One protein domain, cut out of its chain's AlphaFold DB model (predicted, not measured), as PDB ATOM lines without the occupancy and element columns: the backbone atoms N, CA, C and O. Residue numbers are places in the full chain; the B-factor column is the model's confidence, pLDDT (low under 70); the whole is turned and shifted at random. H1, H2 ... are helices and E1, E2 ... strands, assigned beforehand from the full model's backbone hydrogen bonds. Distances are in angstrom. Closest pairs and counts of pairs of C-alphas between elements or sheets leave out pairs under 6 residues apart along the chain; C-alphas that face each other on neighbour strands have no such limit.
ATOM      1  N   GLU A  87      26.622 -54.425  40.061       77.38
ATOM      2  CA  GLU A  87      26.592 -53.763  41.363       77.38
ATOM      3  C   GLU A  87      27.730 -52.742  41.430       77.38
ATOM      4  O   GLU A  87      28.889 -53.079  41.172       77.38
ATOM      5  N   ARG A  88      27.407 -51.498  41.802       82.81
ATOM      6  CA  ARG A  88      28.396 -50.493  42.204       82.81
ATOM      7  C   ARG A  88      28.498 -50.512  43.721       82.81
ATOM      8  O   ARG A  88      27.543 -50.162  44.407       82.81
ATOM      9  N   ILE A  89      29.640 -50.942  44.241       87.75
ATOM     10  CA  ILE A  89      29.887 -51.024  45.679       87.75
ATOM     11  C   ILE A  89      30.809 -49.860  46.053       87.75
ATOM     12  O   ILE A  89      31.970 -49.863  45.628       87.75
ATOM     13  N   PRO A  90      30.324 -48.868  46.822       88.25
ATOM     14  CA  PRO A  90      31.140 -47.739  47.245       88.25
ATOM     15  C   PRO A  90      32.386 -48.202  47.999       88.25
ATOM     16  O   PRO A  90      32.337 -49.141  48.802       88.25
ATOM     17  N   LEU A  91      33.505 -47.530  47.749       89.50
ATOM     18  CA  LEU A  91      34.730 -47.714  48.510       89.50
ATOM     19  C   LEU A  91      34.961 -46.474  49.360       89.50
ATOM     20  O   LEU A  91      34.931 -45.355  48.870       89.50
ATOM     21  N   HIS A  92      35.210 -46.683  50.648       90.69
ATOM     22  CA  HIS A  92      35.632 -45.606  51.532       90.69
ATOM     23  C   HIS A  92      37.154 -45.581  51.560       90.69
ATOM     24  O   HIS A  92      37.784 -46.493  52.112       90.69
ATOM     25  N   PHE A  93      37.723 -44.562  50.926       90.06
ATOM     26  CA  PHE A  93      39.148 -44.287  50.959       90.06
ATOM     27  C   PHE A  93      39.472 -43.270  52.056       90.06
ATOM     28  O   PHE A  93      38.693 -42.375  52.365       90.06
ATOM     29  N   THR A  94      40.622 -43.454  52.691       92.06
ATOM     30  CA  THR A  94      41.285 -42.437  53.500       92.06
ATOM     31  C   THR A  94      42.483 -41.950  52.709       92.06
ATOM     32  O   THR A  94      43.359 -42.755  52.373       92.06
ATOM     33  N   ASP A  95      42.506 -40.653  52.429       90.38
ATOM     34  CA  ASP A  95      43.512 -40.043  51.573       90.38
ATOM     35  C   ASP A  95      44.658 -39.460  52.399       90.38
ATOM     36  O   ASP A  95      44.486 -38.945  53.505       90.38
ATOM     37  N   THR A  96      45.873 -39.597  51.888       91.75
ATOM     38  CA  THR A  96      47.087 -39.056  52.498       91.75
ATOM     39  C   THR A  96      47.963 -38.459  51.412       91.75
ATOM     40  O   THR A  96      48.360 -39.155  50.480       91.75
ATOM     41  N   LEU A  97      48.304 -37.181  51.568       88.81
ATOM     42  CA  LEU A  97      49.222 -36.470  50.684       88.81
ATOM     43  C   LEU A  97      50.608 -36.397  51.326       88.81
ATOM     44  O   LEU A  97      50.758 -35.970  52.471       88.81
ATOM     45  N   ILE A  98      51.628 -36.817  50.585       88.00
ATOM     46  CA  ILE A  98      53.030 -36.764  50.999       88.00
ATOM     47  C   ILE A  98      53.805 -35.934  49.983       88.00
ATOM     48  O   ILE A  98      53.824 -36.251  48.794       88.00
ATOM     49  N   TYR A  99      54.511 -34.921  50.476       86.00
ATOM     50  CA  TYR A  99      55.424 -34.107  49.683       86.00
ATOM     51  C   TYR A  99      56.854 -34.308  50.171       86.00
ATOM     52  O   TYR A  99      57.117 -34.330  51.376       86.00
ATOM     53  N   LYS A 100      57.793 -34.439  49.235       84.19
ATOM     54  CA  LYS A 100      59.228 -34.379  49.526       84.19
ATOM     55  C   LYS A 100      59.807 -33.161  48.833       84.19
ATOM     56  O   LYS A 100      59.540 -32.953  47.654       84.19
ATOM     57  N   TYR A 101      60.639 -32.414  49.545       83.38
ATOM     58  CA  TYR A 101      61.296 -31.218  49.028       83.38
ATOM     59  C   TYR A 101      62.810 -31.434  48.920       83.38
ATOM     60  O   TYR A 101      63.382 -32.220  49.685       83.38
ATOM     61  N   ASN A 102      63.460 -30.774  47.958       84.12
ATOM     62  CA  ASN A 102      64.921 -30.690  47.904       84.12
ATOM     63  C   ASN A 102      65.458 -29.698  48.958       84.12
ATOM     64  O   ASN A 102      64.707 -29.137  49.760       84.12
ATOM     65  N   LYS A 103      66.782 -29.498  48.977       86.25
ATOM     66  CA  LYS A 103      67.445 -28.558  49.899       86.25
ATOM     67  C   LYS A 103      66.997 -27.106  49.690       86.25
ATOM     68  O   LYS A 103      66.995 -26.345  50.653       86.25
ATOM     69  N   ASP A 104      66.555 -26.774  48.481       86.56
ATOM     70  CA  ASP A 104      66.099 -25.445  48.069       86.56
ATOM     71  C   ASP A 104      64.585 -25.241  48.283       86.56
ATOM     72  O   ASP A 104      64.031 -24.211  47.912       86.56
ATOM     73  N   ARG A 105      63.918 -26.195  48.956       77.88
ATOM     74  CA  ARG A 105      62.469 -26.220  49.239       77.88
ATOM     75  C   ARG A 105      61.573 -26.346  48.005       77.88
ATOM     76  O   ARG A 105      60.382 -26.055  48.082       77.88
ATOM     77  N   GLU A 106      62.097 -26.851  46.900       76.50
ATOM     78  CA  GLU A 106      61.297 -27.186  45.725       76.50
ATOM     79  C   GLU A 106      60.736 -28.610  45.860       76.50
ATOM     80  O   GLU A 106      61.447 -29.511  46.329       76.50
ATOM     81  N   PRO A 107      59.468 -28.850  45.484       71.00
ATOM     82  CA  PRO A 107      58.873 -30.178  45.551       71.00
ATOM     83  C   PRO A 107      59.550 -31.116  44.543       71.00
ATOM     84  O   PRO A 107      59.551 -30.867  43.343       71.00
ATOM     85  N   VAL A 108      60.100 -32.228  45.033       79.31
ATOM     86  CA  VAL A 108      60.748 -33.274  44.218       79.31
ATOM     87  C   VAL A 108      59.989 -34.597  44.188       79.31
ATOM     88  O   VAL A 108      60.430 -35.568  43.576       79.31
ATOM     89  N   LEU A 109      58.872 -34.664  44.900       81.62
ATOM     90  CA  LEU A 109      57.944 -35.782  44.895       81.62
ATOM     91  C   LEU A 109      56.629 -35.283  45.476       81.62
ATOM     92  O   LEU A 109      56.628 -34.735  46.581       81.62
ATOM     93  N   SER A 110      55.527 -35.547  44.790       83.75
ATOM     94  CA  SER A 110      54.216 -35.584  45.431       83.75
ATOM     95  C   SER A 110      53.644 -36.987  45.300       83.75
ATOM     96  O   SER A 110      53.833 -37.673  44.293       83.75
ATOM     97  N   ARG A 111      53.008 -37.453  46.367       88.38
ATOM     98  CA  ARG A 111      52.388 -38.765  46.428       88.38
ATOM     99  C   ARG A 111      51.035 -38.634  47.094       88.38
ATOM    100  O   ARG A 111      50.953 -38.273  48.264       88.38
ATOM    101  N   GLU A 112      50.006 -38.969  46.345       91.69
ATOM    102  CA  GLU A 112      48.650 -39.140  46.835       91.69
ATOM    103  C   GLU A 112      48.420 -40.624  47.101       91.69
ATOM    104  O   GLU A 112      48.688 -41.456  46.235       91.69
ATOM    105  N   ILE A 113      47.990 -40.970  48.315       94.06
ATOM    106  CA  ILE A 113      47.721 -42.350  48.719       94.06
ATOM    107  C   ILE A 113      46.289 -42.447  49.231       94.06
ATOM    108  O   ILE A 113      45.998 -41.980  50.329       94.06
ATOM    109  N   SER A 114      45.441 -43.151  48.491       95.06
ATOM    110  CA  SER A 114      44.065 -43.468  48.868       95.06
ATOM    111  C   SER A 114      43.980 -44.904  49.368       95.06
ATOM    112  O   SER A 114      44.239 -45.860  48.628       95.06
ATOM    113  N   ARG A 115      43.616 -45.095  50.642       94.69
ATOM    114  CA  ARG A 115      43.538 -46.426  51.275       94.69
ATOM    115  C   ARG A 115      42.128 -46.804  51.701       94.69
ATOM    116  O   ARG A 115      41.508 -46.103  52.485       94.69
ATOM    117  N   SER A 116      41.663 -47.964  51.256       92.94
ATOM    118  CA  SER A 116      40.489 -48.659  51.789       92.94
ATOM    119  C   SER A 116      40.916 -49.966  52.466       92.94
ATOM    120  O   SER A 116      42.080 -50.364  52.409       92.94
ATOM    121  N   LYS A 117      39.967 -50.699  53.065       90.44
ATOM    122  CA  LYS A 117      40.246 -52.013  53.680       90.44
ATOM    123  C   LYS A 117      40.880 -53.026  52.713       90.44
ATOM    124  O   LYS A 117      41.561 -53.938  53.166       90.44
ATOM    125  N   ARG A 118      40.613 -52.908  51.405       92.44
ATOM    126  CA  ARG A 118      41.037 -53.875  50.372       92.44
ATOM    127  C   ARG A 118      42.059 -53.315  49.384       92.44
ATOM    128  O   ARG A 118      42.752 -54.099  48.739       92.44
ATOM    129  N   PHE A 119      42.117 -51.994  49.231       95.38
ATOM    130  CA  PHE A 119      42.868 -51.354  48.156       95.38
ATOM    131  C   PHE A 119      43.733 -50.221  48.684       95.38
ATOM    132  O   PHE A 119      43.282 -49.412  49.488       95.38
ATOM    133  N   THR A 120      44.962 -50.143  48.193       96.38
ATOM    134  CA  THR A 120      45.803 -48.948  48.273       96.38
ATOM    135  C   THR A 120      46.041 -48.466  46.855       96.38
ATOM    136  O   THR A 120      46.674 -49.175  46.074       96.38
ATOM    137  N   VAL A 121      45.515 -47.296  46.522       96.75
ATOM    138  CA  VAL A 121      45.774 -46.621  45.252       96.75
ATOM    139  C   VAL A 121      46.758 -45.501  45.534       96.75
ATOM    140  O   VAL A 121      46.590 -44.762  46.500       96.75
ATOM    141  N   GLU A 122      47.814 -45.415  44.740       95.62
ATOM    142  CA  GLU A 122      48.816 -44.365  44.874       95.62
ATOM    143  C   GLU A 122      49.039 -43.683  43.525       95.62
ATOM    144  O   GLU A 122      49.243 -44.357  42.514       95.62
ATOM    145  N   VAL A 123      49.021 -42.352  43.522       93.69
ATOM    146  CA  VAL A 123      49.425 -41.519  42.388       93.69
ATOM    147  C   VAL A 123      50.684 -40.771  42.794       93.69
ATOM    148  O   VAL A 123      50.683 -39.959  43.718       93.69
ATOM    149  N   GLN A 124      51.787 -41.060  42.114       91.31
ATOM    150  CA  GLN A 124      53.080 -40.441  42.367       91.31
ATOM    151  C   GLN A 124      53.426 -39.485  41.225       91.31
ATOM    152  O   GLN A 124      53.520 -39.931  40.087       91.31
ATOM    153  N   SER A 125      53.675 -38.208  41.516       86.81
ATOM    154  CA  SER A 125      54.289 -37.275  40.565       86.81
ATOM    155  C   SER A 125      55.787 -37.171  40.825       86.81
ATOM    156  O   SER A 125      56.226 -36.914  41.953       86.81
ATOM    157  N   LEU A 126      56.574 -37.408  39.779       75.38
ATOM    158  CA  LEU A 126      58.028 -37.268  39.784       75.38
ATOM    159  C   LEU A 126      58.417 -36.063  38.938       75.38
ATOM    160  O   LEU A 126      58.099 -36.101  37.756       75.38
ATOM    161  N   PRO A 127      59.128 -35.053  39.466       66.69
ATOM    162  CA  PRO A 127      59.512 -33.878  38.691       66.69
ATOM    163  C   PRO A 127      60.247 -34.303  37.415       66.69
ATOM    164  O   PRO A 127      61.281 -34.970  37.480       66.69
ATOM    165  N   ASP A 128      59.705 -33.910  36.267       56.88
ATOM    166  CA  ASP A 128      60.447 -33.884  35.015       56.88
ATOM    167  C   ASP A 128      60.911 -32.443  34.786       56.88
ATOM    168  O   ASP A 128      60.236 -31.476  35.137       56.88
ATOM    169  N   SER A 129      62.084 -32.309  34.188       50.72
ATOM    170  CA  SER A 129      62.771 -31.073  33.809       50.72
ATOM    171  C   SER A 129      61.953 -30.094  32.945       50.72
ATOM    172  O   SER A 129      62.449 -29.020  32.602       50.72
ATOM    173  N   ARG A 130      60.722 -30.452  32.560       48.94
ATOM    174  CA  ARG A 130      59.859 -29.717  31.632       48.94
ATOM    175  C   ARG A 130      58.387 -29.808  32.051       48.94
ATOM    176  O   ARG A 130      57.620 -30.437  31.345       48.94
ATOM    177  N   LEU A 131      58.028 -29.132  33.146       49.06
ATOM    178  CA  LEU A 131      56.646 -28.863  33.597       49.06
ATOM    179  C   LEU A 131      55.802 -30.121  33.912       49.06
ATOM    180  O   LEU A 131      55.605 -30.987  33.075       49.06
ATOM    181  N   ASP A 132      55.282 -30.180  35.140       56.03
ATOM    182  CA  ASP A 132      54.377 -31.214  35.666       56.03
ATOM    183  C   ASP A 132      54.860 -32.659  35.480       56.03
ATOM    184  O   ASP A 132      54.599 -33.362  34.509       56.03
ATOM    185  N   GLY A 133      55.596 -33.108  36.489       65.62
ATOM    186  CA  GLY A 133      56.216 -34.417  36.542       65.62
ATOM    187  C   GLY A 133      55.306 -35.616  36.246       65.62
ATOM    188  O   GLY A 133      54.165 -35.659  36.716       65.62
ATOM    189  N   GLU A 134      55.851 -36.623  35.545       82.75
ATOM    190  CA  GLU A 134      55.154 -37.863  35.164       82.75
ATOM    191  C   GLU A 134      54.406 -38.476  36.361       82.75
ATOM    192  O   GLU A 134      54.984 -38.762  37.419       82.75
ATOM    193  N   ARG A 135      53.107 -38.701  36.166       87.00
ATOM    194  CA  ARG A 135      52.174 -39.355  37.076       87.00
ATOM    195  C   ARG A 135      52.278 -40.863  36.904       87.00
ATOM    196  O   ARG A 135      52.012 -41.426  35.844       87.00
ATOM    197  N   LYS A 136      52.632 -41.540  37.989       91.81
ATOM    198  CA  LYS A 136      52.709 -42.998  38.076       91.81
ATOM    199  C   LYS A 136      51.602 -43.498  38.982       91.81
ATOM    200  O   LYS A 136      51.542 -43.124  40.148       91.81
ATOM    201  N   ILE A 137      50.753 -44.358  38.433       93.81
ATOM    202  CA  ILE A 137      49.602 -44.928  39.133       93.81
ATOM    203  C   ILE A 137      49.976 -46.314  39.650       93.81
ATOM    204  O   ILE A 137      50.510 -47.146  38.909       93.81
ATOM    205  N   PHE A 138      49.674 -46.577  40.913       95.62
ATOM    206  CA  PHE A 138      49.901 -47.851  41.574       95.62
ATOM    207  C   PHE A 138      48.608 -48.352  42.204       95.62
ATOM    208  O   PHE A 138      47.869 -47.593  42.823       95.62
ATOM    209  N   VAL A 139      48.370 -49.658  42.103       96.50
ATOM    210  CA  VAL A 139      47.290 -50.347  42.818       96.50
ATOM    211  C   VAL A 139      47.905 -51.484  43.618       96.50
ATOM    212  O   VAL A 139      48.610 -52.330  43.070       96.50
ATOM    213  N   ASN A 140      47.672 -51.487  44.930       95.06
ATOM    214  CA  ASN A 140      48.248 -52.428  45.892       95.06
ATOM    215  C   ASN A 140      49.777 -52.558  45.753       95.06
ATOM    216  O   ASN A 140      50.328 -53.656  45.760       95.06
ATOM    217  N   GLY A 141      50.459 -51.420  45.581       93.94
ATOM    218  CA  GLY A 141      51.917 -51.342  45.432       93.94
ATOM    219  C   GLY A 141      52.454 -51.729  44.049       93.94
ATOM    220  O   GLY A 141      53.655 -51.617  43.809       93.94
ATOM    221  N   ARG A 142      51.598 -52.152  43.109       94.00
ATOM    222  CA  ARG A 142      52.003 -52.492  41.742       94.00
ATOM    223  C   ARG A 142      51.756 -51.324  40.797       94.00
ATOM    224  O   ARG A 142      50.620 -50.887  40.646       94.00
ATOM    225  N   GLN A 143      52.805 -50.886  40.103       94.56
ATOM    226  CA  GLN A 143      52.691 -49.842  39.087       94.56
ATOM    227  C   GLN A 143      51.887 -50.334  37.876       94.56
ATOM    228  O   GLN A 143      52.207 -51.367  37.274       94.56
ATOM    229  N   LEU A 144      50.893 -49.550  37.470       92.81
ATOM    230  CA  LEU A 144      50.135 -49.733  36.237       92.81
ATOM    231  C   LEU A 144      50.891 -49.092  35.068       92.81
ATOM    232  O   LEU A 144      50.566 -48.006  34.605       92.81
ATOM    233  N   ARG A 145      51.957 -49.759  34.609       90.94
ATOM    234  CA  ARG A 145      52.741 -49.290  33.454       90.94
ATOM    235  C   ARG A 145      51.919 -49.392  32.170       90.94
ATOM    236  O   ARG A 145      51.391 -50.469  31.876       90.94
ATOM    237  N   ALA A 146      51.883 -48.317  31.395       89.06
ATOM    238  CA  ALA A 146      51.261 -48.287  30.078       89.06
ATOM    239  C   ALA A 146      51.767 -49.405  29.156       89.06
ATOM    240  O   ALA A 146      52.947 -49.758  29.177       89.06
ATOM    241  N   GLY A 147      50.854 -50.005  28.393       85.06
ATOM    242  CA  GLY A 147      51.116 -51.128  27.489       85.06
ATOM    243  C   GLY A 147      51.421 -52.468  28.176       85.06
ATOM    244  O   GLY A 147      51.477 -53.493  27.503       85.06
ATOM    245  N   ILE A 148      51.610 -52.497  29.503       87.25
ATOM    246  CA  ILE A 148      51.934 -53.721  30.258       87.25
ATOM    247  C   ILE A 148      50.834 -54.046  31.272       87.25
ATOM    248  O   ILE A 148      50.221 -55.112  31.224       87.25
ATOM    249  N   GLY A 149      50.636 -53.147  32.235       88.44
ATOM    250  CA  GLY A 149      49.626 -53.253  33.290       88.44
ATOM    251  C   GLY A 149      48.431 -52.331  33.068       88.44
ATOM    252  O   GLY A 149      47.402 -52.531  33.702       88.44
ATOM    253  N   LEU A 150      48.561 -51.352  32.174       93.06
ATOM    254  CA  LEU A 150      47.506 -50.426  31.797       93.06
ATOM    255  C   LEU A 150      47.386 -50.401  30.278       93.06
ATOM    256  O   LEU A 150      48.334 -50.039  29.586       93.06
ATOM    257  N   ASP A 151      46.239 -50.816  29.769       92.88
ATOM    258  CA  ASP A 151      45.847 -50.599  28.389       92.88
ATOM    259  C   ASP A 151      45.425 -49.140  28.216       92.88
ATOM    260  O   ASP A 151      44.594 -48.634  28.969       92.88
ATOM    261  N   THR A 152      46.040 -48.471  27.251       90.81
ATOM    262  CA  THR A 152      45.910 -47.033  27.005       90.81
ATOM    263  C   THR A 152      45.346 -46.760  25.622       90.81
ATOM    264  O   THR A 152      45.422 -45.635  25.145       90.81
ATOM    265  N   SER A 153      44.802 -47.771  24.937       88.88
ATOM    266  CA  SER A 153      44.301 -47.614  23.569       88.88
ATOM    267  C   SER A 153      43.148 -46.611  23.444       88.88
ATOM    268  O   SER A 153      42.815 -46.226  22.329       88.88
ATOM    269  N   LEU A 154      42.518 -46.240  24.565       87.00
ATOM    270  CA  LEU A 154      41.395 -45.301  24.658       87.00
ATOM    271  C   LEU A 154      41.702 -44.090  25.552       87.00
ATOM    272  O   LEU A 154      40.789 -43.439  26.045       87.00
ATOM    273  N   ALA A 155      42.979 -43.801  25.795       85.44
ATOM    274  CA  ALA A 155      43.390 -42.584  26.481       85.44
ATOM    275  C   ALA A 155      44.524 -41.910  25.713       85.44
ATOM    276  O   ALA A 155      45.425 -42.579  25.199       85.44
ATOM    277  N   GLY A 156      44.486 -40.581  25.649       79.88
ATOM    278  CA  GLY A 156      45.586 -39.778  25.146       79.88
ATOM    279  C   GLY A 156      46.764 -39.771  26.117       79.88
ATOM    280  O   GLY A 156      46.835 -40.527  27.085       79.88
ATOM    281  N   PHE A 157      47.726 -38.883  25.883       79.00
ATOM    282  CA  PHE A 157      48.889 -38.746  26.765       79.00
ATOM    283  C   PHE A 157      48.595 -37.916  28.028       79.00
ATOM    284  O   PHE A 157      49.431 -37.865  28.925       79.00
ATOM    285  N   PHE A 158      47.429 -37.268  28.133       77.88
ATOM    286  CA  PHE A 158      47.137 -36.308  29.203       77.88
ATOM    287  C   PHE A 158      47.171 -36.928  30.604       77.88
ATOM    288  O   PHE A 158      47.645 -36.283  31.543       77.88
ATOM    289  N   TYR A 159      46.749 -38.188  30.754       84.00
ATOM    290  CA  TYR A 159      46.763 -38.864  32.053       84.00
ATOM    291  C   TYR A 159      48.184 -39.033  32.623       84.00
ATOM    292  O   TYR A 159      48.352 -39.083  33.840       84.00
ATOM    293  N   TYR A 160      49.216 -39.086  31.770       83.12
ATOM    294  CA  TYR A 160      50.605 -39.210  32.221       83.12
ATOM    295  C   TYR A 160      51.098 -37.995  32.989       83.12
ATOM    296  O   TYR A 160      52.058 -38.122  33.736       83.12
ATOM    297  N   TYR A 161      50.489 -36.830  32.809       81.69
ATOM    298  CA  TYR A 161      50.979 -35.581  33.396       81.69
ATOM    299  C   TYR A 161      49.964 -34.994  34.375       81.69
ATOM    300  O   TYR A 161      50.324 -34.481  35.436       81.69
ATOM    301  N   ASN A 162      48.679 -35.173  34.069       81.25
ATOM    302  CA  ASN A 162      47.600 -34.475  34.749       81.25
ATOM    303  C   ASN A 162      46.639 -35.393  35.505       81.25
ATOM    304  O   ASN A 162      45.651 -34.896  36.012       81.25
ATOM    305  N   PHE A 163      46.860 -36.703  35.610       87.94
ATOM    306  CA  PHE A 163      45.927 -37.537  36.374       87.94
ATOM    307  C   PHE A 163      45.946 -37.192  37.874       87.94
ATOM    308  O   PHE A 163      46.982 -37.314  38.534       87.94
ATOM    309  N   GLU A 164      44.780 -36.830  38.400       89.00
ATOM    310  CA  GLU A 164      44.464 -36.749  39.827       89.00
ATOM    311  C   GLU A 164      43.313 -37.709  40.136       89.00
ATOM    312  O   GLU A 164      42.382 -37.850  39.336       89.00
ATOM    313  N   LEU A 165      43.400 -38.424  41.258       92.00
ATOM    314  CA  LEU A 165      42.407 -39.427  41.618       92.00
ATOM    315  C   LEU A 165      41.205 -38.754  42.294       92.00
ATOM    316  O   LEU A 165      41.349 -37.988  43.235       92.00
ATOM    317  N   ASN A 166      39.995 -39.102  41.860       90.00
ATOM    318  CA  ASN A 166      38.786 -38.842  42.629       90.00
ATOM    319  C   ASN A 166      38.439 -40.098  43.438       90.00
ATOM    320  O   ASN A 166      37.792 -41.033  42.948       90.00
ATOM    321  N   SER A 167      38.913 -40.138  44.682       88.38
ATOM    322  CA  SER A 167      38.702 -41.267  45.588       88.38
ATOM    323  C   SER A 167      37.221 -41.442  45.964       88.38
ATOM    324  O   SER A 167      36.775 -42.577  46.137       88.38
ATOM    325  N   GLU A 168      36.439 -40.357  46.005       86.00
ATOM    326  CA  GLU A 168      35.017 -40.361  46.381       86.00
ATOM    327  C   GLU A 168      34.125 -41.016  45.319       86.00
ATOM    328  O   GLU A 168      33.152 -41.697  45.643       86.00
ATOM    329  N   GLU A 169      34.470 -40.844  44.043       84.12
ATOM    330  CA  GLU A 169      33.728 -41.414  42.908       84.12
ATOM    331  C   GLU A 169      34.297 -42.768  42.444       84.12
ATOM    332  O   GLU A 169      33.810 -43.384  41.490       84.12
ATOM    333  N   SER A 170      35.324 -43.265  43.136       90.25
ATOM    334  CA  SER A 170      35.919 -44.575  42.896       90.25
ATOM    335  C   SER A 170      35.134 -45.676  43.616       90.25
ATOM    336  O   SER A 170      34.724 -45.551  44.770       90.25
ATOM    337  N   CYS A 171      34.916 -46.805  42.945       91.31
ATOM    338  CA  CYS A 171      34.083 -47.882  43.476       91.31
ATOM    339  C   CYS A 171      34.537 -49.262  42.999       91.31
ATOM    340  O   CYS A 171      35.407 -49.409  42.140       91.31
ATOM    341  N   LEU A 172      33.951 -50.308  43.573       91.81
ATOM    342  CA  LEU A 172      34.098 -51.663  43.067       91.81
ATOM    343  C   LEU A 172      32.897 -51.989  42.180       91.81
ATOM    344  O   LEU A 172      31.755 -51.961  42.638       91.81
ATOM    345  N   LEU A 173      33.160 -52.323  40.921       87.50
ATOM    346  CA  LEU A 173      32.152 -52.825  39.997       87.50
ATOM    347  C   LEU A 173      32.128 -54.344  40.073       87.50
ATOM    348  O   LEU A 173      33.150 -54.999  39.859       87.50
ATOM    349  N   ARG A 174      30.961 -54.919  40.348       85.94
ATOM    350  CA  ARG A 174      30.768 -56.368  40.337       85.94
ATOM    351  C   ARG A 174      29.811 -56.766  39.227       85.94
ATOM    352  O   ARG A 174      28.699 -56.258  39.148       85.94
ATOM    353  N   PHE A 175      30.244 -57.725  38.415       79.06
ATOM    354  CA  PHE A 175      29.449 -58.368  37.376       79.06
ATOM    355  C   PHE A 175      29.365 -59.865  37.686       79.06
ATOM    356  O   PHE A 175      30.295 -60.637  37.426       79.06
ATOM    357  N   GLY A 176      28.268 -60.284  38.316       75.56
ATOM    358  CA  GLY A 176      28.149 -61.640  38.853       75.56
ATOM    359  C   GLY A 176      29.238 -61.934  39.895       75.56
ATOM    360  O   GLY A 176      29.256 -61.333  40.962       75.56
ATOM    361  N   LYS A 177      30.156 -62.866  39.600       81.81
ATOM    362  CA  LYS A 177      31.284 -63.206  40.495       81.81
ATOM    363  C   LYS A 177      32.555 -62.398  40.226       81.81
ATOM    364  O   LYS A 177      33.501 -62.501  41.002       81.81
ATOM    365  N   LYS A 178      32.616 -61.663  39.112       86.12
ATOM    366  CA  LYS A 178      33.820 -60.938  38.712       86.12
ATOM    367  C   LYS A 178      33.782 -59.521  39.267       86.12
ATOM    368  O   LYS A 178      32.760 -58.850  39.170       86.12
ATOM    369  N   GLU A 179      34.895 -59.085  39.844       90.75
ATOM    370  CA  GLU A 179      35.043 -57.757  40.435       90.75
ATOM    371  C   GLU A 179      36.120 -56.965  39.698       90.75
ATOM    372  O   GLU A 179      37.178 -57.499  39.356       90.75
ATOM    373  N   TYR A 180      35.851 -55.681  39.503       92.31
ATOM    374  CA  TYR A 180      36.768 -54.714  38.930       92.31
ATOM    375  C   TYR A 180      36.852 -53.506  39.851       92.31
ATOM    376  O   TYR A 180      35.828 -52.985  40.291       92.31
ATOM    377  N   LEU A 181      38.065 -53.044  40.128       95.44
ATOM    378  CA  LEU A 181      38.260 -51.755  40.778       95.44
ATOM    379  C   LEU A 181      38.091 -50.666  39.718       95.44
ATOM    380  O   LEU A 181      38.852 -50.625  38.752       95.44
ATOM    381  N   TYR A 182      37.086 -49.818  39.889       93.88
ATOM    382  CA  TYR A 182      36.865 -48.643  39.062       93.88
ATOM    383  C   TYR A 182      37.421 -47.416  39.779       93.88
ATOM    384  O   TYR A 182      37.001 -47.101  40.893       93.88
ATOM    385  N   LEU A 183      38.372 -46.743  39.137       94.25
ATOM    386  CA  LEU A 183      38.957 -45.500  39.621       94.25
ATOM    387  C   LEU A 183      38.562 -44.380  38.673       94.25
ATOM    388  O   LEU A 183      38.814 -44.474  37.469       94.25
ATOM    389  N   LYS A 184      37.966 -43.327  39.221       91.44
ATOM    390  CA  LYS A 184      37.707 -42.099  38.476       91.44
ATOM    391  C   LYS A 184      38.797 -41.092  38.805       91.44
ATOM    392  O   LYS A 184      39.204 -40.975  39.954       91.44
ATOM    393  N   GLY A 185      39.272 -40.384  37.798       90.31
ATOM    394  CA  GLY A 185      40.200 -39.279  37.948       90.31
ATOM    395  C   GLY A 185      39.839 -38.127  37.026       90.31
ATOM    396  O   GLY A 185      38.956 -38.242  36.174       90.31
ATOM    397  N   PHE A 186      40.529 -37.015  37.203       85.62
ATOM    398  CA  PHE A 186      40.347 -35.791  36.432       85.62
ATOM    399  C   PHE A 186      41.703 -35.169  36.105       85.62
ATOM    400  O   PHE A 186      42.739 -35.602  36.615       85.62
ATOM    401  N   SER A 187      41.698 -34.176  35.217       82.88
ATOM    402  CA  SER A 187      42.893 -33.392  34.921       82.88
ATOM    403  C   SER A 187      43.207 -32.430  36.073       82.88
ATOM    404  O   SER A 187      42.475 -31.469  36.306       82.88
ATOM    405  N   HIS A 188      44.330 -32.649  36.746       71.88
ATOM    406  CA  HIS A 188      44.990 -31.706  37.640       71.88
ATOM    407  C   HIS A 188      45.266 -30.380  36.917       71.88
ATOM    408  O   HIS A 188      45.521 -30.378  35.710       71.88
ATOM    409  N   ASN A 189      45.220 -29.261  37.649       65.00
ATOM    410  CA  ASN A 189      45.500 -27.906  37.145       65.00
ATOM    411  C   ASN A 189      44.802 -27.563  35.821       65.00
ATOM    412  O   ASN A 189      45.344 -26.870  34.957       65.00
ATOM    413  N   CYS A 190      43.581 -28.057  35.648       66.94
ATOM    414  CA  CYS A 190      42.830 -27.801  34.442       66.94
ATOM    415  C   CYS A 190      42.456 -26.311  34.328       66.94
ATOM    416  O   CYS A 190      42.104 -25.650  35.305       66.94
ATOM    417  N   THR A 191      42.485 -25.780  33.106       62.03
ATOM    418  CA  THR A 191      41.855 -24.499  32.763       62.03
ATOM    419  C   THR A 191      41.015 -24.680  31.501       62.03
ATOM    420  O   THR A 191      41.327 -25.507  30.641       62.03
ATOM    421  N   GLY A 192      39.904 -23.946  31.401       65.00
ATOM    422  CA  GLY A 192      39.013 -24.009  30.243       65.00
ATOM    423  C   GLY A 192      38.437 -25.407  29.997       65.00
ATOM    424  O   GLY A 192      37.855 -26.029  30.885       65.00
ATOM    425  N   THR A 193      38.580 -25.900  28.769       61.12
ATOM    426  CA  THR A 193      38.017 -27.179  28.315       61.12
ATOM    427  C   THR A 193      38.680 -28.393  28.968       61.12
ATOM    428  O   THR A 193      38.002 -29.385  29.206       61.12
ATOM    429  N   ALA A 194      39.952 -28.320  29.371       61.91
ATOM    430  CA  ALA A 194      40.630 -29.436  30.040       61.91
ATOM    431  C   ALA A 194      39.953 -29.852  31.364       61.91
ATOM    432  O   ALA A 194      40.048 -31.008  31.766       61.91
ATOM    433  N   CYS A 195      39.206 -28.948  32.017       66.94
ATOM    434  CA  CYS A 195      38.462 -29.263  33.247       66.94
ATOM    435  C   CYS A 195      37.288 -30.210  33.036       66.94
ATOM    436  O   CYS A 195      36.693 -30.701  33.988       66.94
ATOM    437  N   SER A 196      36.928 -30.437  31.782       69.00
ATOM    438  CA  SER A 196      35.872 -31.351  31.401       69.00
ATOM    439  C   SER A 196      36.385 -32.753  31.062       69.00
ATOM    440  O   SER A 196      35.578 -33.591  30.671       69.00
ATOM    441  N   VAL A 197      37.690 -33.015  31.179       76.62
ATOM    442  CA  VAL A 197      38.275 -34.332  30.900       76.62
ATOM    443  C   VAL A 197      38.270 -35.188  32.165       76.62
ATOM    444  O   VAL A 197      38.853 -34.815  33.187       76.62
ATOM    445  N   SER A 198      37.641 -36.358  32.078       83.94
ATOM    446  CA  SER A 198      37.668 -37.402  33.097       83.94
ATOM    447  C   SER A 198      38.427 -38.630  32.605       83.94
ATOM    448  O   SER A 198      38.328 -39.051  31.453       83.94
ATOM    449  N   PHE A 199      39.183 -39.232  33.514       90.44
ATOM    450  CA  PHE A 199      39.899 -40.476  33.288       90.44
ATOM    451  C   PHE A 199      39.210 -41.596  34.054       90.44
ATOM    452  O   PHE A 199      38.983 -41.501  35.258       90.44
ATOM    453  N   HIS A 200      38.906 -42.682  33.361       91.94
ATOM    454  CA  HIS A 200      38.198 -43.823  33.916       91.94
ATOM    455  C   HIS A 200      39.091 -45.052  33.825       91.94
ATOM    456  O   HIS A 200      39.352 -45.552  32.731       91.94
ATOM    457  N   ILE A 201      39.562 -45.546  34.968       94.94
ATOM    458  CA  ILE A 201      40.391 -46.749  35.032       94.94
ATOM    459  C   ILE A 201      39.537 -47.919  35.494       94.94
ATOM    460  O   ILE A 201      39.009 -47.916  36.603       94.94
ATOM    461  N   LEU A 202      39.452 -48.955  34.665       94.00
ATOM    462  CA  LEU A 202      38.844 -50.229  35.021       94.00
ATOM    463  C   LEU A 202      39.944 -51.266  35.240       94.00
ATOM    464  O   LEU A 202      40.588 -51.683  34.284       94.00
ATOM    465  N   TYR A 203      40.161 -51.686  36.483       95.38
ATOM    466  CA  TYR A 203      41.244 -52.589  36.871       95.38
ATOM    467  C   TYR A 203      40.724 -53.980  37.259       95.38
ATOM    468  O   TYR A 203      39.933 -54.129  38.192       95.38
ATOM    469  N   ASP A 204      41.187 -55.012  36.551       93.50
ATOM    470  CA  ASP A 204      40.897 -56.418  36.842       93.50
ATOM    471  C   ASP A 204      41.835 -56.931  37.943       93.50
ATOM    472  O   ASP A 204      43.059 -57.004  37.777       93.50
ATOM    473  N   LEU A 205      41.237 -57.304  39.077       87.38
ATOM    474  CA  LEU A 205      41.950 -57.771  40.264       87.38
ATOM    475  C   LEU A 205      42.646 -59.119  40.060       87.38
ATOM    476  O   LEU A 205      43.648 -59.377  40.722       87.38
ATOM    477  N   ALA A 206      42.127 -59.974  39.176       89.75
ATOM    478  CA  ALA A 206      42.657 -61.317  38.965       89.75
ATOM    479  C   ALA A 206      43.901 -61.300  38.072       89.75
ATOM    480  O   ALA A 206      44.862 -62.028  38.316       89.75
ATOM    481  N   THR A 207      43.897 -60.459  37.038       91.50
ATOM    482  CA  THR A 207      45.005 -60.380  36.074       91.50
ATOM    483  C   THR A 207      45.976 -59.243  36.369       91.50
ATOM    484  O   THR A 207      47.037 -59.170  35.748       91.50
ATOM    485  N   HIS A 208      45.621 -58.340  37.286       92.62
ATOM    486  CA  HIS A 208      46.362 -57.120  37.596       92.62
ATOM    487  C   HIS A 208      46.631 -56.244  36.368       92.62
ATOM    488  O   HIS A 208      47.719 -55.677  36.217       92.62
ATOM    489  N   LYS A 209      45.639 -56.167  35.483       94.88
ATOM    490  CA  LYS A 209      45.663 -55.303  34.306       94.88
ATOM    491  C   LYS A 209      44.475 -54.364  34.368       94.88
ATOM    492  O   LYS A 209      43.417 -54.766  34.838       94.88
ATOM    493  N   GLY A 210      44.643 -53.147  33.882       94.00
ATOM    494  CA  GLY A 210      43.552 -52.200  33.731       94.00
ATOM    495  C   GLY A 210      43.440 -51.656  32.320       94.00
ATOM    496  O   GLY A 210      44.339 -51.843  31.506       94.00
ATOM    497  N   LEU A 211      42.334 -50.979  32.064       94.56
ATOM    498  CA  LEU A 211      42.126 -50.070  30.945       94.56
ATOM    499  C   LEU A 211      41.998 -48.666  31.511       94.56
ATOM    500  O   LEU A 211      41.282 -48.504  32.494       94.56
ATOM    501  N   ILE A 212      42.620 -47.678  30.879       93.12
ATOM    502  CA  ILE A 212      42.266 -46.271  31.068       93.12
ATOM    503  C   ILE A 212      41.488 -45.775  29.848       93.12
ATOM    504  O   ILE A 212      41.880 -46.020  28.707       93.12
ATOM    505  N   ASN A 213      40.371 -45.104  30.106       90.00
ATOM    506  CA  ASN A 213      39.552 -44.442  29.103       90.00
ATOM    507  C   ASN A 213      39.445 -42.952  29.443       90.00
ATOM    508  O   ASN A 213      39.056 -42.600  30.557       90.00
ATOM    509  N   GLU A 214      39.805 -42.097  28.497       87.44
ATOM    510  CA  GLU A 214      39.669 -40.646  28.587       87.44
ATOM    511  C   GLU A 214      38.322 -40.226  27.984       87.44
ATOM    512  O   GLU A 214      37.983 -40.620  26.872       87.44
ATOM    513  N   GLN A 215      37.524 -39.463  28.731       78.12
ATOM    514  CA  GLN A 215      36.210 -38.984  28.297       78.12
ATOM    515  C   GLN A 215      36.095 -37.475  28.510       78.12
ATOM    516  O   GLN A 215      36.589 -36.935  29.497       78.12
ATOM    517  N   TYR A 216      35.410 -36.790  27.595       73.44
ATOM    518  CA  TYR A 216      35.121 -35.361  27.699       73.44
ATOM    519  C   TYR A 216      33.649 -35.141  28.058       73.44
ATOM    520  O   TYR A 216      32.765 -35.569  27.317       73.44
ATOM    521  N   ARG A 217      33.381 -34.458  29.180       62.62
ATOM    522  CA  ARG A 217      32.032 -34.133  29.699       62.62
ATOM    523  C   ARG A 217      31.086 -35.331  29.762       62.62
ATOM    524  O   ARG A 217      29.882 -35.164  29.593       62.62
ATOM    525  N   MET A 218      31.621 -36.530  29.956       63.66
ATOM    526  CA  MET A 218      30.828 -37.747  29.933       63.66
ATOM    527  C   MET A 218      31.356 -38.738  30.959       63.66
ATOM    528  O   MET A 218      32.532 -39.085  30.981       63.66
ATOM    529  N   GLU A 219      30.452 -39.202  31.810       65.81
ATOM    530  CA  GLU A 219      30.668 -40.368  32.662       65.81
ATOM    531  C   GLU A 219      30.813 -41.622  31.808       65.81
ATOM    532  O   GLU A 219      30.155 -41.727  30.778       65.81
ATOM    533  N   LEU A 220      31.614 -42.597  32.245       68.31
ATOM    534  CA  LEU A 220      31.798 -43.848  31.513       68.31
ATOM    535  C   LEU A 220      30.549 -44.738  31.639       68.31
ATOM    536  O   LEU A 220      30.370 -45.389  32.679       68.31
ATOM    537  N   PRO A 221      29.705 -44.871  30.597       71.12
ATOM    538  CA  PRO A 221      28.570 -45.773  30.643       71.12
ATOM    539  C   PRO A 221      29.121 -47.179  30.431       71.12
ATOM    540  O   PRO A 221      29.584 -47.523  29.342       71.12
ATOM    541  N   ILE A 222      29.106 -47.975  31.495       76.31
ATOM    542  CA  ILE A 222      29.696 -49.310  31.547       76.31
ATOM    543  C   ILE A 222      28.646 -50.348  31.937       76.31
ATOM    544  O   ILE A 222      27.765 -50.102  32.756       76.31
ATOM    545  N   GLY A 223      28.775 -51.533  31.359       74.31
ATOM    546  CA  GLY A 223      27.998 -52.717  31.684       74.31
ATOM    547  C   GLY A 223      28.756 -53.975  31.288       74.31
ATOM    548  O   GLY A 223      29.988 -53.982  31.214       74.31
ATOM    549  N   TYR A 224      28.018 -55.054  31.039       75.62
ATOM    550  CA  TYR A 224      28.604 -56.371  30.834       75.62
ATOM    551  C   TYR A 224      28.056 -57.084  29.607       75.62
ATOM    552  O   TYR A 224      26.850 -57.167  29.398       75.62
ATOM    553  N   ASP A 225      28.946 -57.695  28.838       74.75
ATOM    554  CA  ASP A 225      28.573 -58.656  27.813       74.75
ATOM    555  C   ASP A 225      28.616 -60.059  28.412       74.75
ATOM    556  O   ASP A 225      29.680 -60.667  28.547       74.75
ATOM    557  N   ARG A 226      27.437 -60.591  28.758       71.00
ATOM    558  CA  ARG A 226      27.299 -61.950  29.305       71.00
ATOM    559  C   ARG A 226      27.767 -63.033  28.335       71.00
ATOM    560  O   ARG A 226      28.244 -64.068  28.786       71.00
ATOM    561  N   GLN A 227      27.635 -62.815  27.025       70.94
ATOM    562  CA  GLN A 227      28.018 -63.802  26.016       70.94
ATOM    563  C   GLN A 227      29.542 -63.939  25.930       70.94
ATOM    564  O   GLN A 227      30.050 -65.044  25.763       70.94
ATOM    565  N   ASN A 228      30.266 -62.824  26.049       72.94
ATOM    566  CA  ASN A 228      31.730 -62.790  25.960       72.94
ATOM    567  C   ASN A 228      32.429 -62.690  27.327       72.94
ATOM    568  O   ASN A 228      33.657 -62.684  27.379       72.94
ATOM    569  N   ASN A 229      31.656 -62.639  28.415       79.44
ATOM    570  CA  ASN A 229      32.120 -62.565  29.797       79.44
ATOM    571  C   ASN A 229      33.120 -61.415  30.026       79.44
ATOM    572  O   ASN A 229      34.192 -61.608  30.607       79.44
ATOM    573  N   CYS A 230      32.788 -60.227  29.514       84.75
ATOM    574  CA  CYS A 230      33.672 -59.068  29.550       84.75
ATOM    575  C   CYS A 230      32.917 -57.741  29.746       84.75
ATOM    576  O   CYS A 230      31.779 -57.617  29.289       84.75
ATOM    577  N   PRO A 231      33.553 -56.727  30.359       83.62
ATOM    578  CA  PRO A 231      33.023 -55.376  30.412       83.62
ATOM    579  C   PRO A 231      32.830 -54.797  29.016       83.62
ATOM    580  O   PRO A 231      33.643 -55.019  28.109       83.62
ATOM    581  N   VAL A 232      31.759 -54.026  28.881       81.38
ATOM    582  CA  VAL A 232      31.437 -53.249  27.691       81.38
ATOM    583  C   VAL A 232      31.126 -51.832  28.115       81.38
ATOM    584  O   VAL A 232      30.434 -51.627  29.107       81.38
ATOM    585  N   PHE A 233      31.632 -50.861  27.375       77.75
ATOM    586  CA  PHE A 233      31.429 -49.458  27.690       77.75
ATOM    587  C   PHE A 233      31.339 -48.619  26.423       77.75
ATOM    588  O   PHE A 233      31.773 -49.034  25.345       77.75
ATOM    589  N   LEU A 234      30.739 -47.444  26.572       76.50
ATOM    590  CA  LEU A 234      30.699 -46.430  25.530       76.50
ATOM    591  C   LEU A 234      31.922 -45.533  25.659       76.50
ATOM    592  O   LEU A 234      32.227 -45.041  26.742       76.50
ATOM    593  N   GLU A 235      32.606 -45.332  24.545       80.38
ATOM    594  CA  GLU A 235      33.592 -44.275  24.385       80.38
ATOM    595  C   GLU A 235      32.963 -43.193  23.516       80.38
ATOM    596  O   GLU A 235      32.576 -43.465  22.380       80.38
ATOM    597  N   SER A 236      32.796 -41.991  24.066       72.56
ATOM    598  CA  SER A 236      32.405 -40.832  23.273       72.56
ATOM    599  C   SER A 236      33.599 -40.374  22.455       72.56
ATOM    600  O   SER A 236      34.661 -40.102  23.010       72.56
ATOM    601  N   LYS A 237      33.409 -40.249  21.144       60.53
ATOM    602  CA  LYS A 237      34.430 -39.693  20.267       60.53
ATOM    603  C   LYS A 237      34.282 -38.187  20.241       60.53
ATOM    604  O   LYS A 237      33.253 -37.666  19.821       60.53
ATOM    605  N   GLN A 238      35.334 -37.496  20.647       54.62
ATOM    606  CA  GLN A 238      35.513 -36.096  20.308       54.62
ATOM    607  C   GLN A 238      36.051 -36.047  18.870       54.62
ATOM    608  O   GLN A 238      37.244 -36.220  18.648       54.62
ATOM    609  N   GLU A 239      35.178 -35.904  17.871       44.12
ATOM    610  CA  GLU A 239      35.633 -35.596  16.510       44.12
ATOM    611  C   GLU A 239      35.908 -34.094  16.421       44.12
ATOM    612  O   GLU A 239      34.963 -33.321  16.351       44.12
ATOM    613  N   ASP A 240      37.191 -33.711  16.513       37.03
ATOM    614  CA  ASP A 240      37.871 -32.463  16.089       37.03
ATOM    615  C   ASP A 240      37.211 -31.080  16.308       37.03
ATOM    616  O   ASP A 240      37.802 -30.051  15.984       37.03
ATOM    617  N   MET A 241      36.043 -30.986  16.932       37.34
ATOM    618  CA  MET A 241      35.314 -29.743  17.153       37.34
ATOM    619  C   MET A 241      35.353 -29.379  18.630       37.34
ATOM    620  O   MET A 241      34.371 -29.459  19.364       37.34
ATOM    621  N   PHE A 242      36.523 -28.908  19.063       42.88
ATOM    622  CA  PHE A 242      36.687 -28.208  20.343       42.88
ATOM    623  C   PHE A 242      35.822 -26.933  20.452       42.88
ATOM    624  O   PHE A 242      35.702 -26.385  21.547       42.88
ATOM    625  N   TYR A 243      35.221 -26.469  19.348       37.03
ATOM    626  CA  TYR A 243      34.558 -25.168  19.264       37.03
ATOM    627  C   TYR A 243      33.020 -25.190  19.305       37.03
ATOM    628  O   TYR A 243      32.457 -24.266  19.881       37.03
ATOM    629  N   ASP A 244      32.333 -26.246  18.850       36.25
ATOM    630  CA  ASP A 244      30.869 -26.163  18.626       36.25
ATOM    631  C   ASP A 244      29.994 -26.969  19.607       36.25
ATOM    632  O   ASP A 244      28.767 -26.877  19.588       36.25
ATOM    633  N   ALA A 245      30.586 -27.703  20.553       41.09
ATOM    634  CA  ALA A 245      29.835 -28.484  21.549       41.09
ATOM    635  C   ALA A 245      29.337 -27.659  22.760       41.09
ATOM    636  O   ALA A 245      29.121 -28.205  23.847       41.09
ATOM    637  N   TRP A 246      29.186 -26.339  22.616       39.28
ATOM    638  CA  TRP A 246      28.629 -25.492  23.678       39.28
ATOM    639  C   TRP A 246      27.096 -25.535  23.748       39.28
ATOM    640  O   TRP A 246      26.550 -25.241  24.808       39.28
ATOM    641  N   GLU A 247      26.394 -25.954  22.684       40.62
ATOM    642  CA  GLU A 247      24.935 -25.740  22.599       40.62
ATOM    643  C   GLU A 247      24.086 -26.974  22.251       40.62
ATOM    644  O   GLU A 247      22.858 -26.903  22.299       40.62
ATOM    645  N   SER A 248      24.696 -28.130  21.971       41.91
ATOM    646  CA  SER A 248      23.958 -29.358  21.641       41.91
ATOM    647  C   SER A 248      24.514 -30.550  22.410       41.91
ATOM    648  O   SER A 248      25.635 -30.986  22.173       41.91
ATOM    649  N   ILE A 249      23.717 -31.082  23.339       49.81
ATOM    650  CA  ILE A 249      24.017 -32.279  24.134       49.81
ATOM    651  C   ILE A 249      23.866 -33.516  23.232       49.81
ATOM    652  O   ILE A 249      22.967 -34.320  23.425       49.81
ATOM    653  N   LEU A 250      24.671 -33.634  22.179       53.00
ATOM    654  CA  LEU A 250      24.690 -34.793  21.295       53.00
ATOM    655  C   LEU A 250      26.058 -35.460  21.420       53.00
ATOM    656  O   LEU A 250      27.068 -34.926  20.976       53.00
ATOM    657  N   TYR A 251      26.077 -36.625  22.056       57.88
ATOM    658  CA  TYR A 251      27.243 -37.486  22.171       57.88
ATOM    659  C   TYR A 251      27.187 -38.527  21.073       57.88
ATOM    660  O   TYR A 251      26.220 -39.283  20.988       57.88
ATOM    661  N   SER A 252      28.242 -38.613  20.279       64.75
ATOM    662  CA  SER A 252      28.459 -39.730  19.372       64.75
ATOM    663  C   SER A 252      29.685 -40.513  19.795       64.75
ATOM    664  O   SER A 252      30.652 -39.954  20.308       64.75
ATOM    665  N   GLY A 253      29.691 -41.812  19.542       72.94
ATOM    666  CA  GLY A 253      30.845 -42.609  19.906       72.94
ATOM    667  C   GLY A 253      30.740 -44.061  19.509       72.94
ATOM    668  O   GLY A 253      29.935 -44.450  18.662       72.94
ATOM    669  N   LYS A 254      31.588 -44.881  20.119       79.38
ATOM    670  CA  LYS A 254      31.720 -46.299  19.804       79.38
ATOM    671  C   LYS A 254      31.551 -47.156  21.039       79.38
ATOM    672  O   LYS A 254      31.894 -46.788  22.158       79.38
ATOM    673  N   LEU A 255      31.023 -48.349  20.810       78.50
ATOM    674  CA  LEU A 255      30.944 -49.378  21.828       78.50
ATOM    675  C   LEU A 255      32.250 -50.175  21.840       78.50
ATOM    676  O   LEU A 255      32.683 -50.674  20.798       78.50
ATOM    677  N   TYR A 256      32.841 -50.359  23.015       86.12
ATOM    678  CA  TYR A 256      34.062 -51.139  23.201       86.12
ATOM    679  C   TYR A 256      33.846 -52.285  24.176       86.12
ATOM    680  O   TYR A 256      33.074 -52.189  25.125       86.12
ATOM    681  N   LYS A 257      34.566 -53.381  23.942       87.81
ATOM    682  CA  LYS A 257      34.717 -54.499  24.877       87.81
ATOM    683  C   LYS A 257      36.144 -54.508  25.382       87.81
ATOM    684  O   LYS A 257      37.058 -54.264  24.598       87.81
ATOM    685  N   TRP A 258      36.352 -54.887  26.636       91.06
ATOM    686  CA  TRP A 258      37.702 -55.010  27.175       91.06
ATOM    687  C   TRP A 258      37.945 -56.356  27.844       91.06
ATOM    688  O   TRP A 258      37.121 -56.859  28.603       91.06
ATOM    689  N   THR A 259      39.109 -56.936  27.565       89.94
ATOM    690  CA  THR A 259      39.626 -58.117  28.266       89.94
ATOM    691  C   THR A 259      41.114 -57.921  28.540       89.94
ATOM    692  O   THR A 259      41.802 -57.428  27.643       89.94
ATOM    693  N   PRO A 260      41.645 -58.354  29.693       87.25
ATOM    694  CA  PRO A 260      43.069 -58.228  30.020       87.25
ATOM    695  C   PRO A 260      44.033 -58.802  28.967       87.25
ATOM    696  O   PRO A 260      45.181 -58.365  28.851       87.25
ATOM    697  N   GLU A 261      43.606 -59.812  28.212       88.25
ATOM    698  CA  GLU A 261      44.431 -60.507  27.224       88.25
ATOM    699  C   GLU A 261      44.472 -59.778  25.881       88.25
ATOM    700  O   GLU A 261      45.507 -59.786  25.220       88.25
ATOM    701  N   LYS A 262      43.354 -59.166  25.474       88.06
ATOM    702  CA  LYS A 262      43.191 -58.558  24.141       88.06
ATOM    703  C   LYS A 262      43.168 -57.031  24.153       88.06
ATOM    704  O   LYS A 262      43.111 -56.440  23.082       88.06
ATOM    705  N   GLY A 263      43.166 -56.418  25.334       90.81
ATOM    706  CA  GLY A 263      42.923 -54.990  25.486       90.81
ATOM    707  C   GLY A 263      41.501 -54.589  25.095       90.81
ATOM    708  O   GLY A 263      40.589 -55.428  25.018       90.81
ATOM    709  N   ALA A 264      41.303 -53.291  24.888       91.75
ATOM    710  CA  ALA A 264      40.059 -52.714  24.433       91.75
ATOM    711  C   ALA A 264      39.943 -52.875  22.920       91.75
ATOM    712  O   ALA A 264      40.861 -52.611  22.147       91.75
ATOM    713  N   ARG A 265      38.773 -53.335  22.490       90.94
ATOM    714  CA  ARG A 265      38.466 -53.593  21.088       90.94
ATOM    715  C   ARG A 265      37.060 -53.111  20.765       90.94
ATOM    716  O   ARG A 265      36.169 -53.295  21.601       90.94
ATOM    717  N   PRO A 266      36.832 -52.548  19.570       87.31
ATOM    718  CA  PRO A 266      35.490 -52.180  19.154       87.31
ATOM    719  C   PRO A 266      34.551 -53.388  19.226       87.31
ATOM    720  O   PRO A 266      34.907 -54.509  18.849       87.31
ATOM    721  N   ALA A 267      33.343 -53.172  19.731       81.88
ATOM    722  CA  ALA A 267      32.281 -54.154  19.649       81.88
ATOM    723  C   ALA A 267      31.757 -54.187  18.211       81.88
ATOM    724  O   ALA A 267      31.440 -53.148  17.635       81.88
ATOM    725  N   LEU A 268      31.672 -55.387  17.639       78.62
ATOM    726  CA  LEU A 268      31.257 -55.581  16.254       78.62
ATOM    727  C   LEU A 268      29.839 -56.153  16.179       78.62
ATOM    728  O   LEU A 268      29.439 -56.965  17.020       78.62
ATOM    729  N   ASN A 269      29.090 -55.748  15.158       67.31
ATOM    730  CA  ASN A 269      27.804 -56.338  14.808       67.31
ATOM    731  C   ASN A 269      28.005 -57.710  14.107       67.31
ATOM    732  O   ASN A 269      29.124 -58.184  13.918       67.31
ATOM    733  N   ARG A 270      26.914 -58.364  13.678       66.62
ATOM    734  CA  ARG A 270      26.984 -59.667  12.976       66.62
ATOM    735  C   ARG A 270      27.677 -59.618  11.606       66.62
ATOM    736  O   ARG A 270      28.069 -60.667  11.113       66.62
ATOM    737  N   LYS A 271      27.772 -58.439  10.993       67.38
ATOM    738  CA  LYS A 271      28.451 -58.204   9.713       67.38
ATOM    739  C   LYS A 271      29.938 -57.866   9.889       67.38
ATOM    740  O   LYS A 271      30.664 -57.856   8.908       67.38
ATOM    741  N   GLY A 272      30.392 -57.649  11.125       69.25
ATOM    742  CA  GLY A 272      31.764 -57.248  11.430       69.25
ATOM    743  C   GLY A 272      31.964 -55.736  11.552       69.25
ATOM    744  O   GLY A 272      33.084 -55.313  11.821       69.25
ATOM    745  N   ASP A 273      30.912 -54.923  11.425       69.25
ATOM    746  CA  ASP A 273      31.032 -53.465  11.538       69.25
ATOM    747  C   ASP A 273      31.066 -53.031  13.000       69.25
ATOM    748  O   ASP A 273      30.375 -53.600  13.851       69.25
ATOM    749  N   THR A 274      31.830 -51.977  13.288       74.00
ATOM    750  CA  THR A 274      31.866 -51.375  14.625       74.00
ATOM    751  C   THR A 274      30.509 -50.786  14.989       74.00
ATOM    752  O   THR A 274      29.930 -50.020  14.223       74.00
ATOM    753  N   ILE A 275      30.028 -51.114  16.186       71.00
ATOM    754  CA  ILE A 275      28.798 -50.561  16.749       71.00
ATOM    755  C   ILE A 275      29.082 -49.138  17.237       71.00
ATOM    756  O   ILE A 275      29.945 -48.935  18.097       71.00
ATOM    757  N   GLN A 276      28.343 -48.166  16.702       71.25
ATOM    758  CA  GLN A 276      28.421 -46.759  17.088       71.25
ATOM    759  C   GLN A 276      27.116 -46.312  17.757       71.25
ATOM    760  O   GLN A 276      26.083 -46.982  17.652       71.25
ATOM    761  N   PHE A 277      27.157 -45.189  18.464       67.06
ATOM    762  CA  PHE A 277      25.990 -44.598  19.110       67.06
ATOM    763  C   PHE A 277      25.919 -43.095  18.876       67.06
ATOM    764  O   PHE A 277      26.945 -42.451  18.685       67.06
ATOM    765  N   GLU A 278      24.700 -42.575  18.958       57.62
ATOM    766  CA  GLU A 278      24.356 -41.168  19.140       57.62
ATOM    767  C   GLU A 278      23.392 -41.075  20.339       57.62
ATOM    768  O   GLU A 278      22.472 -41.889  20.486       57.62
ATOM    769  N   GLY A 279      23.605 -40.121  21.238       54.94
ATOM    770  CA  GLY A 279      22.887 -39.986  22.506       54.94
ATOM    771  C   GLY A 279      22.832 -38.545  23.002       54.94
ATOM    772  O   GLY A 279      23.580 -37.709  22.519       54.94
ATOM    773  N   TYR A 280      21.970 -38.253  23.975       52.03
ATOM    774  CA  TYR A 280      21.991 -37.008  24.742       52.03
ATOM    775  C   TYR A 280      22.008 -37.298  26.243       52.03
ATOM    776  O   TYR A 280      21.372 -38.232  26.727       52.03
ATOM    777  N   GLU A 281      22.730 -36.497  27.015       47.19
ATOM    778  CA  GLU A 281      22.691 -36.542  28.476       47.19
ATOM    779  C   GLU A 281      21.475 -35.747  28.979       47.19
ATOM    780  O   GLU A 281      21.283 -34.583  28.629       47.19
ATOM    781  N   ARG A 282      20.620 -36.357  29.809       42.62
ATOM    782  CA  ARG A 282      19.522 -35.631  30.468       42.62
ATOM    783  C   ARG A 282      19.868 -35.434  31.937       42.62
ATOM    784  O   ARG A 282      19.614 -36.320  32.739       42.62
ATOM    785  N   THR A 283      20.423 -34.262  32.252       39.31
ATOM    786  CA  THR A 283      20.465 -33.612  33.583       39.31
ATOM    787  C   THR A 283      20.486 -34.564  34.787       39.31
ATOM    788  O   THR A 283      19.618 -34.499  35.659       39.31
ATOM    789  N   GLY A 284      21.478 -35.451  34.835       40.22
ATOM    790  CA  GLY A 284      21.725 -36.361  35.946       40.22
ATOM    791  C   GLY A 284      23.056 -37.071  35.735       40.22
ATOM    792  O   GLY A 284      23.261 -37.649  34.673       40.22
ATOM    793  N   ARG A 285      23.937 -37.035  36.749       37.12
ATOM    794  CA  ARG A 285      25.332 -37.526  36.699       37.12
ATOM    795  C   ARG A 285      25.482 -39.009  36.317       37.12
ATOM    796  O   ARG A 285      26.592 -39.467  36.124       37.12
ATOM    797  N   ASP A 286      24.393 -39.762  36.201       34.09
ATOM    798  CA  ASP A 286      24.417 -41.208  35.961       34.09
ATOM    799  C   ASP A 286      23.494 -41.654  34.812       34.09
ATOM    800  O   ASP A 286      23.212 -42.845  34.665       34.09
ATOM    801  N   SER A 287      22.985 -40.728  33.991       35.34
ATOM    802  CA  SER A 287      21.993 -41.051  32.958       35.34
ATOM    803  C   SER A 287      22.342 -40.477  31.586       35.34
ATOM    804  O   SER A 287      21.987 -39.347  31.251       35.34
ATOM    805  N   LEU A 288      22.955 -41.320  30.751       41.31
ATOM    806  CA  LEU A 288      23.030 -41.106  29.310       41.31
ATOM    807  C   LEU A 288      21.742 -41.623  28.657       41.31
ATOM    808  O   LEU A 288      21.419 -42.810  28.769       41.31
ATOM    809  N   LEU A 289      21.015 -40.759  27.950       46.91
ATOM    810  CA  LEU A 289      19.914 -41.195  27.105       46.91
ATOM    811  C   LEU A 289      20.439 -41.498  25.700       46.91
ATOM    812  O   LEU A 289      20.849 -40.618  24.952       46.91
ATOM    813  N   LEU A 290      20.419 -42.770  25.321       48.75
ATOM    814  CA  LEU A 290      20.823 -43.195  23.983       48.75
ATOM    815  C   LEU A 290      19.690 -42.931  22.986       48.75
ATOM    816  O   LEU A 290      18.603 -43.482  23.136       48.75
ATOM    817  N   ILE A 291      19.959 -42.110  21.968       43.50
ATOM    818  CA  ILE A 291      18.990 -41.719  20.935       43.50
ATOM    819  C   ILE A 291      18.953 -42.783  19.837       43.50
ATOM    820  O   ILE A 291      17.882 -43.170  19.374       43.50
ATOM    821  N   LYS A 292      20.126 -43.261  19.401       41.19
ATOM    822  CA  LYS A 292      20.254 -44.104  18.211       41.19
ATOM    823  C   LYS A 292      21.549 -44.918  18.239       41.19
ATOM    824  O   LYS A 292      22.580 -44.457  18.713       41.19
ATOM    825  N   ALA A 293      21.508 -46.146  17.721       41.88
ATOM    826  CA  ALA A 293      22.723 -46.840  17.299       41.88
ATOM    827  C   ALA A 293      23.000 -46.467  15.842       41.88
ATOM    828  O   ALA A 293      22.124 -46.644  14.991       41.88
ATOM    829  N   VAL A 294      24.190 -45.946  15.564       44.72
ATOM    830  CA  VAL A 294      24.622 -45.644  14.199       44.72
ATOM    831  C   VAL A 294      25.414 -46.838  13.688       44.72
ATOM    832  O   VAL A 294      26.312 -47.358  14.353       44.72
ATOM    833  N   PHE A 295      25.046 -47.309  12.506       42.91
ATOM    834  CA  PHE A 295      25.823 -48.284  11.758       42.91
ATOM    835  C   PHE A 295      26.313 -47.539  10.522       42.91
ATOM    836  O   PHE A 295      25.473 -46.927   9.865       42.91
TER     837      PHE A 295
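Overview. This is residues 87 to 295 of the 298 residues of an uncharacterized protein of Pseudobacter ginsenosidimutans (UniProt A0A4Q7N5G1). Three sheets stand one behind another along the longest axis: the strongly twisted six-stranded sheet E1 E7 E8 E9 E10 E6 is in the middle, partly face to face with the flatter sheet E2 E3 E4 E5 at one end and with the branched sheet E11 to E16 at the other. Two very short helices, H1 and H2, only graze the middle sheet. That sheet is mixed, with E10 and E6 parallel; the other two are antiparallel. The 209 printed residues have 16 named strands and two named helices, in the order E1 to E6, H1, E7, E8, H2, E9 to E16, mostly strand by class. The whole is compact, with a radius of gyration of the C-alphas of 17.9 A and spans of 62 by 43 by 30 A.

Along the chain. Find C-alpha 87 at (26.592, -53.763, 41.363), where E1, residues 87 to 90, begins. Its sheet goes on in E7, residues 163 to 175, which bends by 78 degrees at residue 168; E8, 178 to 187, 29.2 A long; E9, 197 to 204; E10, 209 to 216; and E6, 150 to 154. Look next for E2, 94 to 101, 23.4 A; E3, 107 to 115; E4, 120 to 126; and E5, 134 to 139. Then come E11, 222 to 225; E12, 230 to 236; E13, 251 to 259, 24.8 A; E14, 263 to 266; E15, 276 to 281; and E16, 288 to 294, ending at (24.622, -45.644, 14.199). H1 is residues 159 to 162 and H2 192 to 196.

Arrangement. In the hairpin E9 and E10, N 200 and O 213 are 2.8 A apart, within hydrogen-bond range; in the parallel pair E10 and E6, N 151 and O 210 are too, at 2.8 A. The three sheets form a stack, face to face in turn. Toward E2 E3 E4 E5, a meander of antiparallel neighbours in a row, the closest C-alphas of E3 and E7 are Ser 114 and Ser 167, 6.7 A. Toward the branched sheet, those of E6 and E14 are Asp 151 and Gly 263, 6.0 A. There E11 E12 E13 E14 are a meander, and E13 has E12 on one side, E14 and E15 on the other; N 253 and O 277 are 2.9 A apart. H1 is too short for an O i to N i+4 pair; H2 has 0 of 1 within range, but 2 of 2 O i to N i+3 pairs.

Size, cuts and confidence. Lys 103 and Lys 271 have the C-alphas farthest apart, 63.4 A. The printed part has no cut, and its one long link is E12 to E13. Mean pLDDT of the printed part is 76.8; look for values under 70 at residues 237 to 252 and 277 to 295, among others.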